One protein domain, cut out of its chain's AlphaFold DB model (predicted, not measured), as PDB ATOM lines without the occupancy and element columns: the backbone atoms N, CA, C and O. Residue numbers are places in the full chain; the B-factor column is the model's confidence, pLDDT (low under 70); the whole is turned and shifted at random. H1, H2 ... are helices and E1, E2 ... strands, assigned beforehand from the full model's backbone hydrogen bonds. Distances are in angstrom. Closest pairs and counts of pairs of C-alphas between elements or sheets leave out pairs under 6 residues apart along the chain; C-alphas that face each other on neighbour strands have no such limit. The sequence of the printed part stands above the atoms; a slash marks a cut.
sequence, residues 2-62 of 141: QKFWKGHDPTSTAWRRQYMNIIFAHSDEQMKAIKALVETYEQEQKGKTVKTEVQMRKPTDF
ATOM      1  N   GLN A   2      34.452  45.847  88.395       83.56
ATOM      2  CA  GLN A   2      34.340  44.470  88.932       83.56
ATOM      3  C   GLN A   2      33.464  43.513  88.093       83.56
ATOM      4  O   GLN A   2      33.855  42.377  87.850       83.56
ATOM      5  N   LYS A   3      32.300  43.974  87.608       85.56
ATOM      6  CA  LYS A   3      31.437  43.176  86.714       85.56
ATOM      7  C   LYS A   3      32.114  42.832  85.384       85.56
ATOM      8  O   LYS A   3      31.896  41.744  84.874       85.56
ATOM      9  N   PHE A   4      32.934  43.739  84.849       88.62
ATOM     10  CA  PHE A   4      33.708  43.497  83.631       88.62
ATOM     11  C   PHE A   4      34.708  42.364  83.876       88.62
ATOM     12  O   PHE A   4      34.627  41.348  83.198       88.62
ATOM     13  N   TRP A   5      35.538  42.466  84.921       88.81
ATOM     14  CA  TRP A   5      36.539  41.446  85.265       88.81
ATOM     15  C   TRP A   5      35.960  40.068  85.586       88.81
ATOM     16  O   TRP A   5      36.558  39.064  85.236       88.81
ATOM     17  N   LYS A   6      34.791  40.001  86.231       87.69
ATOM     18  CA  LYS A   6      34.114  38.722  86.512       87.69
ATOM     19  C   LYS A   6      33.403  38.125  85.291       87.69
ATOM     20  O   LYS A   6      33.028  36.961  85.328       87.69
ATOM     21  N   GLY A   7      33.164  38.925  84.252       86.12
ATOM     22  CA  GLY A   7      32.392  38.524  83.076       86.12
ATOM     23  C   GLY A   7      33.203  37.839  81.974       86.12
ATOM     24  O   GLY A   7      32.609  37.365  81.013       86.12
ATOM     25  N   HIS A   8      34.532  37.806  82.080       87.44
ATOM     26  CA  HIS A   8      35.425  37.183  81.101       87.44
ATOM     27  C   HIS A   8      36.748  36.771  81.765       87.44
ATOM     28  O   HIS A   8      36.981  37.099  82.924       87.44
ATOM     29  N   ASP A   9      37.620  36.069  81.036       88.94
ATOM     30  CA  ASP A   9      39.012  35.858  81.446       88.94
ATOM     31  C   ASP A   9      39.895  36.987  80.876       88.94
ATOM     32  O   ASP A   9      40.205  36.965  79.676       88.94
ATOM     33  N   PRO A  10      40.327  37.963  81.697       87.31
ATOM     34  CA  PRO A  10      41.116  39.104  81.238       87.31
ATOM     35  C   PRO A  10      42.563  38.752  80.875       87.31
ATOM     36  O   PRO A  10      43.268  39.601  80.331       87.31
ATOM     37  N   THR A  11      43.015  37.528  81.162       88.81
ATOM     38  CA  THR A  11      44.367  37.030  80.847       88.81
ATOM     39  C   THR A  11      44.411  36.253  79.526       88.81
ATOM     40  O   THR A  11      45.485  35.957  78.985       88.81
ATOM     41  N   SER A  12      43.234  35.946  78.974       87.06
ATOM     42  CA  SER A  12      43.089  35.245  77.704       87.06
ATOM     43  C   SER A  12      43.416  36.149  76.511       87.06
ATOM     44  O   SER A  12      43.160  37.355  76.511       87.06
ATOM     45  N   THR A  13      43.996  35.553  75.468       86.62
ATOM     46  CA  THR A  13      44.143  36.201  74.160       86.62
ATOM     47  C   THR A  13      43.016  35.711  73.266       86.62
ATOM     48  O   THR A  13      42.873  34.506  73.058       86.62
ATOM     49  N   ALA A  14      42.227  36.628  72.713       86.88
ATOM     50  CA  ALA A  14      41.189  36.255  71.765       86.88
ATOM     51  C   ALA A  14      41.797  35.810  70.428       86.88
ATOM     52  O   ALA A  14      42.670  36.478  69.879       86.88
ATOM     53  N   TRP A  15      41.283  34.713  69.864       85.06
ATOM     54  CA  TRP A  15      41.703  34.216  68.545       85.06
ATOM     55  C   TRP A  15      41.370  35.208  67.421       85.06
ATOM     56  O   TRP A  15      42.074  35.300  66.419       85.06
ATOM     57  N   ARG A  16      40.267  35.950  67.568       90.38
ATOM     58  CA  ARG A  16      39.801  36.934  66.586       90.38
ATOM     59  C   ARG A  16      39.592  38.280  67.252       90.38
ATOM     60  O   ARG A  16      39.035  38.352  68.344       90.38
ATOM     61  N   ARG A  17      39.932  39.345  66.524       90.44
ATOM     62  CA  ARG A  17      39.752  40.736  66.961       90.44
ATOM     63  C   ARG A  17      38.324  41.033  67.430       90.44
ATOM     64  O   ARG A  17      38.146  41.722  68.420       90.44
ATOM     65  N   GLN A  18      37.314  40.467  66.772       89.38
ATOM     66  CA  GLN A  18      35.899  40.653  67.134       89.38
ATOM     67  C   GLN A  18      35.507  40.114  68.527       89.38
ATOM     68  O   GLN A  18      34.408  40.395  68.988       89.38
ATOM     69  N   TYR A  19      36.379  39.343  69.187       89.44
ATOM     70  CA  TYR A  19      36.157  38.780  70.525       89.44
ATOM     71  C   TYR A  19      37.211  39.233  71.541       89.44
ATOM     72  O   TYR A  19      37.346  38.622  72.597       89.44
ATOM     73  N   MET A  20      38.006  40.254  71.213       92.50
ATOM     74  CA  MET A  20      39.059  40.742  72.100       92.50
ATOM     75  C   MET A  20      38.501  41.397  73.365       92.50
ATOM     76  O   MET A  20      37.468  42.066  73.336       92.50
ATOM     77  N   ASN A  21      39.245  41.265  74.459       92.88
ATOM     78  CA  ASN A  21      38.992  42.012  75.684       92.88
ATOM     79  C   ASN A  21      39.470  43.452  75.472       92.88
ATOM     80  O   ASN A  21      40.664  43.681  75.273       92.88
ATOM     81  N   ILE A  22      38.554  44.420  75.492       94.12
ATOM     82  CA  ILE A  22      38.882  45.826  75.253       94.12
ATOM     83  C   ILE A  22      38.037  46.757  76.120       94.12
ATOM     84  O   ILE A  22      36.851  46.518  76.348       94.12
ATOM     85  N   ILE A  23      38.660  47.837  76.586       94.94
ATOM     86  CA  ILE A  23      38.014  48.946  77.281       94.94
ATOM     87  C   ILE A  23      38.283  50.218  76.478       94.94
ATOM     88  O   ILE A  23      39.432  50.555  76.181       94.94
ATOM     89  N   PHE A  24      37.218  50.940  76.145       95.94
ATOM     90  CA  PHE A  24      37.317  52.244  75.502       95.94
ATOM     91  C   PHE A  24      37.268  53.357  76.547       95.94
ATOM     92  O   PHE A  24      36.319  53.446  77.322       95.94
ATOM     93  N   ALA A  25      38.303  54.193  76.569       96.94
ATOM     94  CA  ALA A  25      38.330  55.436  77.326       96.94
ATOM     95  C   ALA A  25      37.861  56.590  76.430       96.94
ATOM     96  O   ALA A  25      38.193  56.627  75.244       96.94
ATOM     97  N   HIS A  26      37.129  57.537  77.011       96.12
ATOM     98  CA  HIS A  26      36.614  58.723  76.318       96.12
ATOM     99  C   HIS A  26      37.247  60.035  76.804       96.12
ATOM    100  O   HIS A  26      36.907  61.102  76.300       96.12
ATOM    101  N   SER A  27      38.156  59.963  77.780       96.62
ATOM    102  CA  SER A  27      38.954  61.088  78.267       96.62
ATOM    103  C   SER A  27      40.270  60.603  78.876       96.62
ATOM    104  O   SER A  27      40.427  59.413  79.182       96.62
ATOM    105  N   ASP A  28      41.215  61.520  79.077       97.50
ATOM    106  CA  ASP A  28      42.500  61.208  79.705       97.50
ATOM    107  C   ASP A  28      42.335  60.791  81.174       97.50
ATOM    108  O   ASP A  28      43.043  59.902  81.656       97.50
ATOM    109  N   GLU A  29      41.344  61.345  81.877       97.44
ATOM    110  CA  GLU A  29      41.000  60.944  83.244       97.44
ATOM    111  C   GLU A  29      40.504  59.498  83.281       97.44
ATOM    112  O   GLU A  29      40.955  58.713  84.120       97.44
ATOM    113  N   GLN A  30      39.621  59.116  82.347       96.44
ATOM    114  CA  GLN A  30      39.175  57.726  82.227       96.44
ATOM    115  C   GLN A  30      40.340  56.804  81.874       96.44
ATOM    116  O   GLN A  30      40.481  55.749  82.488       96.44
ATOM    117  N   MET A  31      41.200  57.206  80.935       97.00
ATOM    118  CA  MET A  31      42.385  56.440  80.544       97.00
ATOM    119  C   MET A  31      43.292  56.167  81.750       97.00
ATOM    120  O   MET A  31      43.686  55.023  81.988       97.00
ATOM    121  N   LYS A  32      43.594  57.203  82.541       97.19
ATOM    122  CA  LYS A  32      44.410  57.081  83.754       97.19
ATOM    123  C   LYS A  32      43.743  56.175  84.790       97.19
ATOM    124  O   LYS A  32      44.402  55.289  85.331       97.19
ATOM    125  N   ALA A  33      42.444  56.358  85.033       96.81
ATOM    126  CA  ALA A  33      41.693  55.551  85.990       96.81
ATOM    127  C   ALA A  33      41.624  54.071  85.577       96.81
ATOM    128  O   ALA A  33      41.839  53.191  86.408       96.81
ATOM    129  N   ILE A  34      41.371  53.779  84.296       95.75
ATOM    130  CA  ILE A  34      41.317  52.405  83.779       95.75
ATOM    131  C   ILE A  34      42.682  51.729  83.926       95.75
ATOM    132  O   ILE A  34      42.734  50.607  84.420       95.75
ATOM    133  N   LYS A  35      43.779  52.406  83.563       94.81
ATOM    134  CA  LYS A  35      45.139  51.859  83.713       94.81
ATOM    135  C   LYS A  35      45.471  51.517  85.168       94.81
ATOM    136  O   LYS A  35      45.934  50.413  85.427       94.81
ATOM    137  N   ALA A  36      45.154  52.407  86.110       94.56
ATOM    138  CA  ALA A  36      45.353  52.142  87.536       94.56
ATOM    139  C   ALA A  36      44.532  50.932  88.029       94.56
ATOM    140  O   ALA A  36      45.016  50.117  88.814       94.56
ATOM    141  N   LEU A  37      43.294  50.783  87.539       93.62
ATOM    142  CA  LEU A  37      42.439  49.639  87.867       93.62
ATOM    143  C   LEU A  37      42.947  48.323  87.264       93.62
ATOM    144  O   LEU A  37      42.775  47.281  87.893       93.62
ATOM    145  N   VAL A  38      43.550  48.356  86.072       92.31
ATOM    146  CA  VAL A  38      44.212  47.189  85.467       92.31
ATOM    147  C   VAL A  38      45.407  46.766  86.318       92.31
ATOM    148  O   VAL A  38      45.477  45.606  86.706       92.31
ATOM    149  N   GLU A  39      46.281  47.708  86.676       91.62
ATOM    150  CA  GLU A  39      47.468  47.439  87.496       91.62
ATOM    151  C   GLU A  39      47.097  46.863  88.871       91.62
ATOM    152  O   GLU A  39      47.647  45.851  89.301       91.62
ATOM    153  N   THR A  40      46.098  47.456  89.535       91.56
ATOM    154  CA  THR A  40      45.589  46.941  90.818       91.56
ATOM    155  C   THR A  40      45.067  45.511  90.664       91.56
ATOM    156  O   THR A  40      45.367  44.643  91.480       91.56
ATOM    157  N   TYR A  41      44.324  45.233  89.590       90.44
ATOM    158  CA  TYR A  41      43.793  43.896  89.341       90.44
ATOM    159  C   TYR A  41      44.903  42.870  89.049       90.44
ATOM    160  O   TYR A  41      44.835  41.744  89.540       90.44
ATOM    161  N   GLU A  42      45.955  43.232  88.309       91.06
ATOM    162  CA  GLU A  42      47.119  42.358  88.085       91.06
ATOM    163  C   GLU A  42      47.827  41.986  89.395       91.06
ATOM    164  O   GLU A  42      48.182  40.819  89.602       91.06
ATOM    165  N   GLN A  43      47.980  42.952  90.305       89.94
ATOM    166  CA  GLN A  43      48.544  42.721  91.638       89.94
ATOM    167  C   GLN A  43      47.681  41.734  92.444       89.94
ATOM    168  O   GLN A  43      48.209  40.777  93.017       89.94
ATOM    169  N   GLU A  44      46.353  41.894  92.424       88.38
ATOM    170  CA  GLU A  44      45.405  40.977  93.078       88.38
ATOM    171  C   GLU A  44      45.457  39.553  92.497       88.38
ATOM    172  O   GLU A  44      45.334  38.568  93.230       88.38
ATOM    173  N   GLN A  45      45.681  39.416  91.186       84.69
ATOM    174  CA  GLN A  45      45.785  38.121  90.501       84.69
ATOM    175  C   GLN A  45      47.180  37.478  90.596       84.69
ATOM    176  O   GLN A  45      47.486  36.554  89.837       84.69
ATOM    177  N   LYS A  46      48.018  37.925  91.544       84.69
ATOM    178  CA  LYS A  46      49.388  37.430  91.777       84.69
ATOM    179  C   LYS A  46      50.306  37.604  90.560       84.69
ATOM    180  O   LYS A  46      51.102  36.719  90.251       84.69
ATOM    181  N   GLY A  47      50.183  38.729  89.857       74.25
ATOM    182  CA  GLY A  47      51.064  39.082  88.742       74.25
ATOM    183  C   GLY A  47      50.729  38.393  87.417       74.25
ATOM    184  O   GLY A  47      51.550  38.402  86.503       74.25
ATOM    185  N   LYS A  48      49.537  37.794  87.280       85.06
ATOM    186  CA  LYS A  48      49.050  37.375  85.959       85.06
ATOM    187  C   LYS A  48      48.828  38.608  85.089       85.06
ATOM    188  O   LYS A  48      48.028  39.466  85.447       85.06
ATOM    189  N   THR A  49      49.486  38.647  83.935       89.38
ATOM    190  CA  THR A  49      49.350  39.749  82.979       89.38
ATOM    191  C   THR A  49      47.936  39.814  82.412       89.38
ATOM    192  O   THR A  49      47.443  38.853  81.807       89.38
ATOM    193  N   VAL A  50      47.295  40.966  82.571       90.69
ATOM    194  CA  VAL A  50      46.028  41.303  81.932       90.69
ATOM    195  C   VAL A  50      46.305  41.643  80.471       90.69
ATOM    196  O   VAL A  50      47.108  42.509  80.143       90.69
ATOM    197  N   LYS A  51      45.600  40.963  79.568       91.88
ATOM    198  CA  LYS A  51      45.690  41.166  78.114       91.88
ATOM    199  C   LYS A  51      44.558  42.027  77.560       91.88
ATOM    200  O   LYS A  51      44.354  42.084  76.352       91.88
ATOM    201  N   THR A  52      43.786  42.657  78.441       92.81
ATOM    202  CA  THR A  52      42.720  43.579  78.049       92.81
ATOM    203  C   THR A  52      43.327  44.848  77.471       92.81
ATOM    204  O   THR A  52      44.105  45.527  78.138       92.81
ATOM    205  N   GLU A  53      42.950  45.192  76.244       93.50
ATOM    206  CA  GLU A  53      43.402  46.431  75.623       93.50
ATOM    207  C   GLU A  53      42.659  47.643  76.186       93.50
ATOM    208  O   GLU A  53      41.457  47.596  76.446       93.50
ATOM    209  N   VAL A  54      43.366  48.765  76.316       95.12
ATOM    210  CA  VAL A  54      42.775  50.053  76.687       95.12
ATOM    211  C   VAL A  54      43.043  51.039  75.558       95.12
ATOM    212  O   VAL A  54      44.197  51.363  75.278       95.12
ATOM    213  N   GLN A  55      41.988  51.508  74.894       96.06
ATOM    214  CA  GLN A  55      42.100  52.411  73.745       96.06
ATOM    215  C   GLN A  55      41.308  53.697  73.974       96.06
ATOM    216  O   GLN A  55      40.192  53.664  74.486       96.06
ATOM    217  N   MET A  56      41.864  54.830  73.541       97.19
ATOM    218  CA  MET A  56      41.113  56.083  73.458       97.19
ATOM    219  C   MET A  56      40.172  56.024  72.251       97.19
ATOM    220  O   MET A  56      40.620  55.738  71.138       97.19
ATOM    221  N   ARG A  57      38.882  56.294  72.458       96.44
ATOM    222  CA  ARG A  57      37.872  56.375  71.393       96.44
ATOM    223  C   ARG A  57      36.915  57.520  71.648       96.44
ATOM    224  O   ARG A  57      36.552  57.800  72.789       96.44
ATOM    225  N   LYS A  58      36.438  58.146  70.579       93.88
ATOM    226  CA  LYS A  58      35.321  59.084  70.689       93.88
ATOM    227  C   LYS A  58      34.024  58.284  70.829       93.88
ATOM    228  O   LYS A  58      33.909  57.222  70.218       93.88
ATOM    229  N   PRO A  59      33.016  58.780  71.565       88.44
ATOM    230  CA  PRO A  59      31.700  58.140  71.596       88.44
ATOM    231  C   PRO A  59      31.101  57.932  70.196       88.44
ATOM    232  O   PRO A  59      30.431  56.935  69.956       88.44
ATOM    233  N   THR A  60      31.411  58.826  69.251       92.00
ATOM    234  CA  THR A  60      30.991  58.747  67.842       92.00
ATOM    235  C   THR A  60      31.622  57.597  67.057       92.00
ATOM    236  O   THR A  60      31.139  57.279  65.978       92.00
ATOM    237  N   ASP A  61      32.692  56.981  67.568       93.12
ATOM    238  CA  ASP A  61      33.336  55.833  66.919       93.12
ATOM    239  C   ASP A  61      32.540  54.534  67.148       93.12
ATOM    240  O   ASP A  61      32.792  53.525  66.486       93.12
ATOM    241  N   PHE A  62      31.598  54.532  68.101       93.44
ATOM    242  CA  PHE A  62      30.758  53.379  68.397       93.44
ATOM    243  C   PHE A  62      29.570  53.319  67.434       93.44
ATOM    244  O   PHE A  62      28.662  54.147  67.482       93.44
TER     245      PHE A  62
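This is residues 2 to 62 of the 141 residues of the protein "Peptide-methionine (S)-S-oxide reductase" of Coccolithus braarudii (UniProt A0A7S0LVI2). A small ribbon of two parallel strands, E1 and E2, has one long helix, H2, packed over it, while the short helix H1 lies off to one side before a long loop. The printed part has 61 residues, under half in named elements, in the order H1, E1, H2, E2; the class is mixed. It is compact, with a radius of gyration of the C-alphas of 12.0 A and spans of 36 by 28 by 17 A.

E1 is residues 22 to 25, 9.8 A; E2 is 53 to 56, 10.2 A, ending at C-alpha 56 (41.113, 56.083, 73.458). H2 is residues 28 to 44, 24.4 A, from C-alpha 28 (42.500, 61.208, 79.705). H1 is residues 2 to 6, 6.2 A.

E1 and E2 are parallel at 26 degrees, with N 23 and O 53 within hydrogen-bond range at 2.8 A. E1, H2, E2 form a strand-helix-strand unit, parallel neighbour strands with a helix between, its crossover right-handed. The closest C-alphas of H2 and E2, Met 31 and Met 56, are 7.2 A apart. H1 is apart from H2 and E2. In H1 and H2 every O i to N i+4 pair is within hydrogen-bond range.

The C-alphas of Lys 46 and Thr 60, the farthest apart, are 37.0 A apart. The printed part has no cut. The link H1 to E1, residues 7 to 21, is long. No printed residue is under 70 in pLDDT.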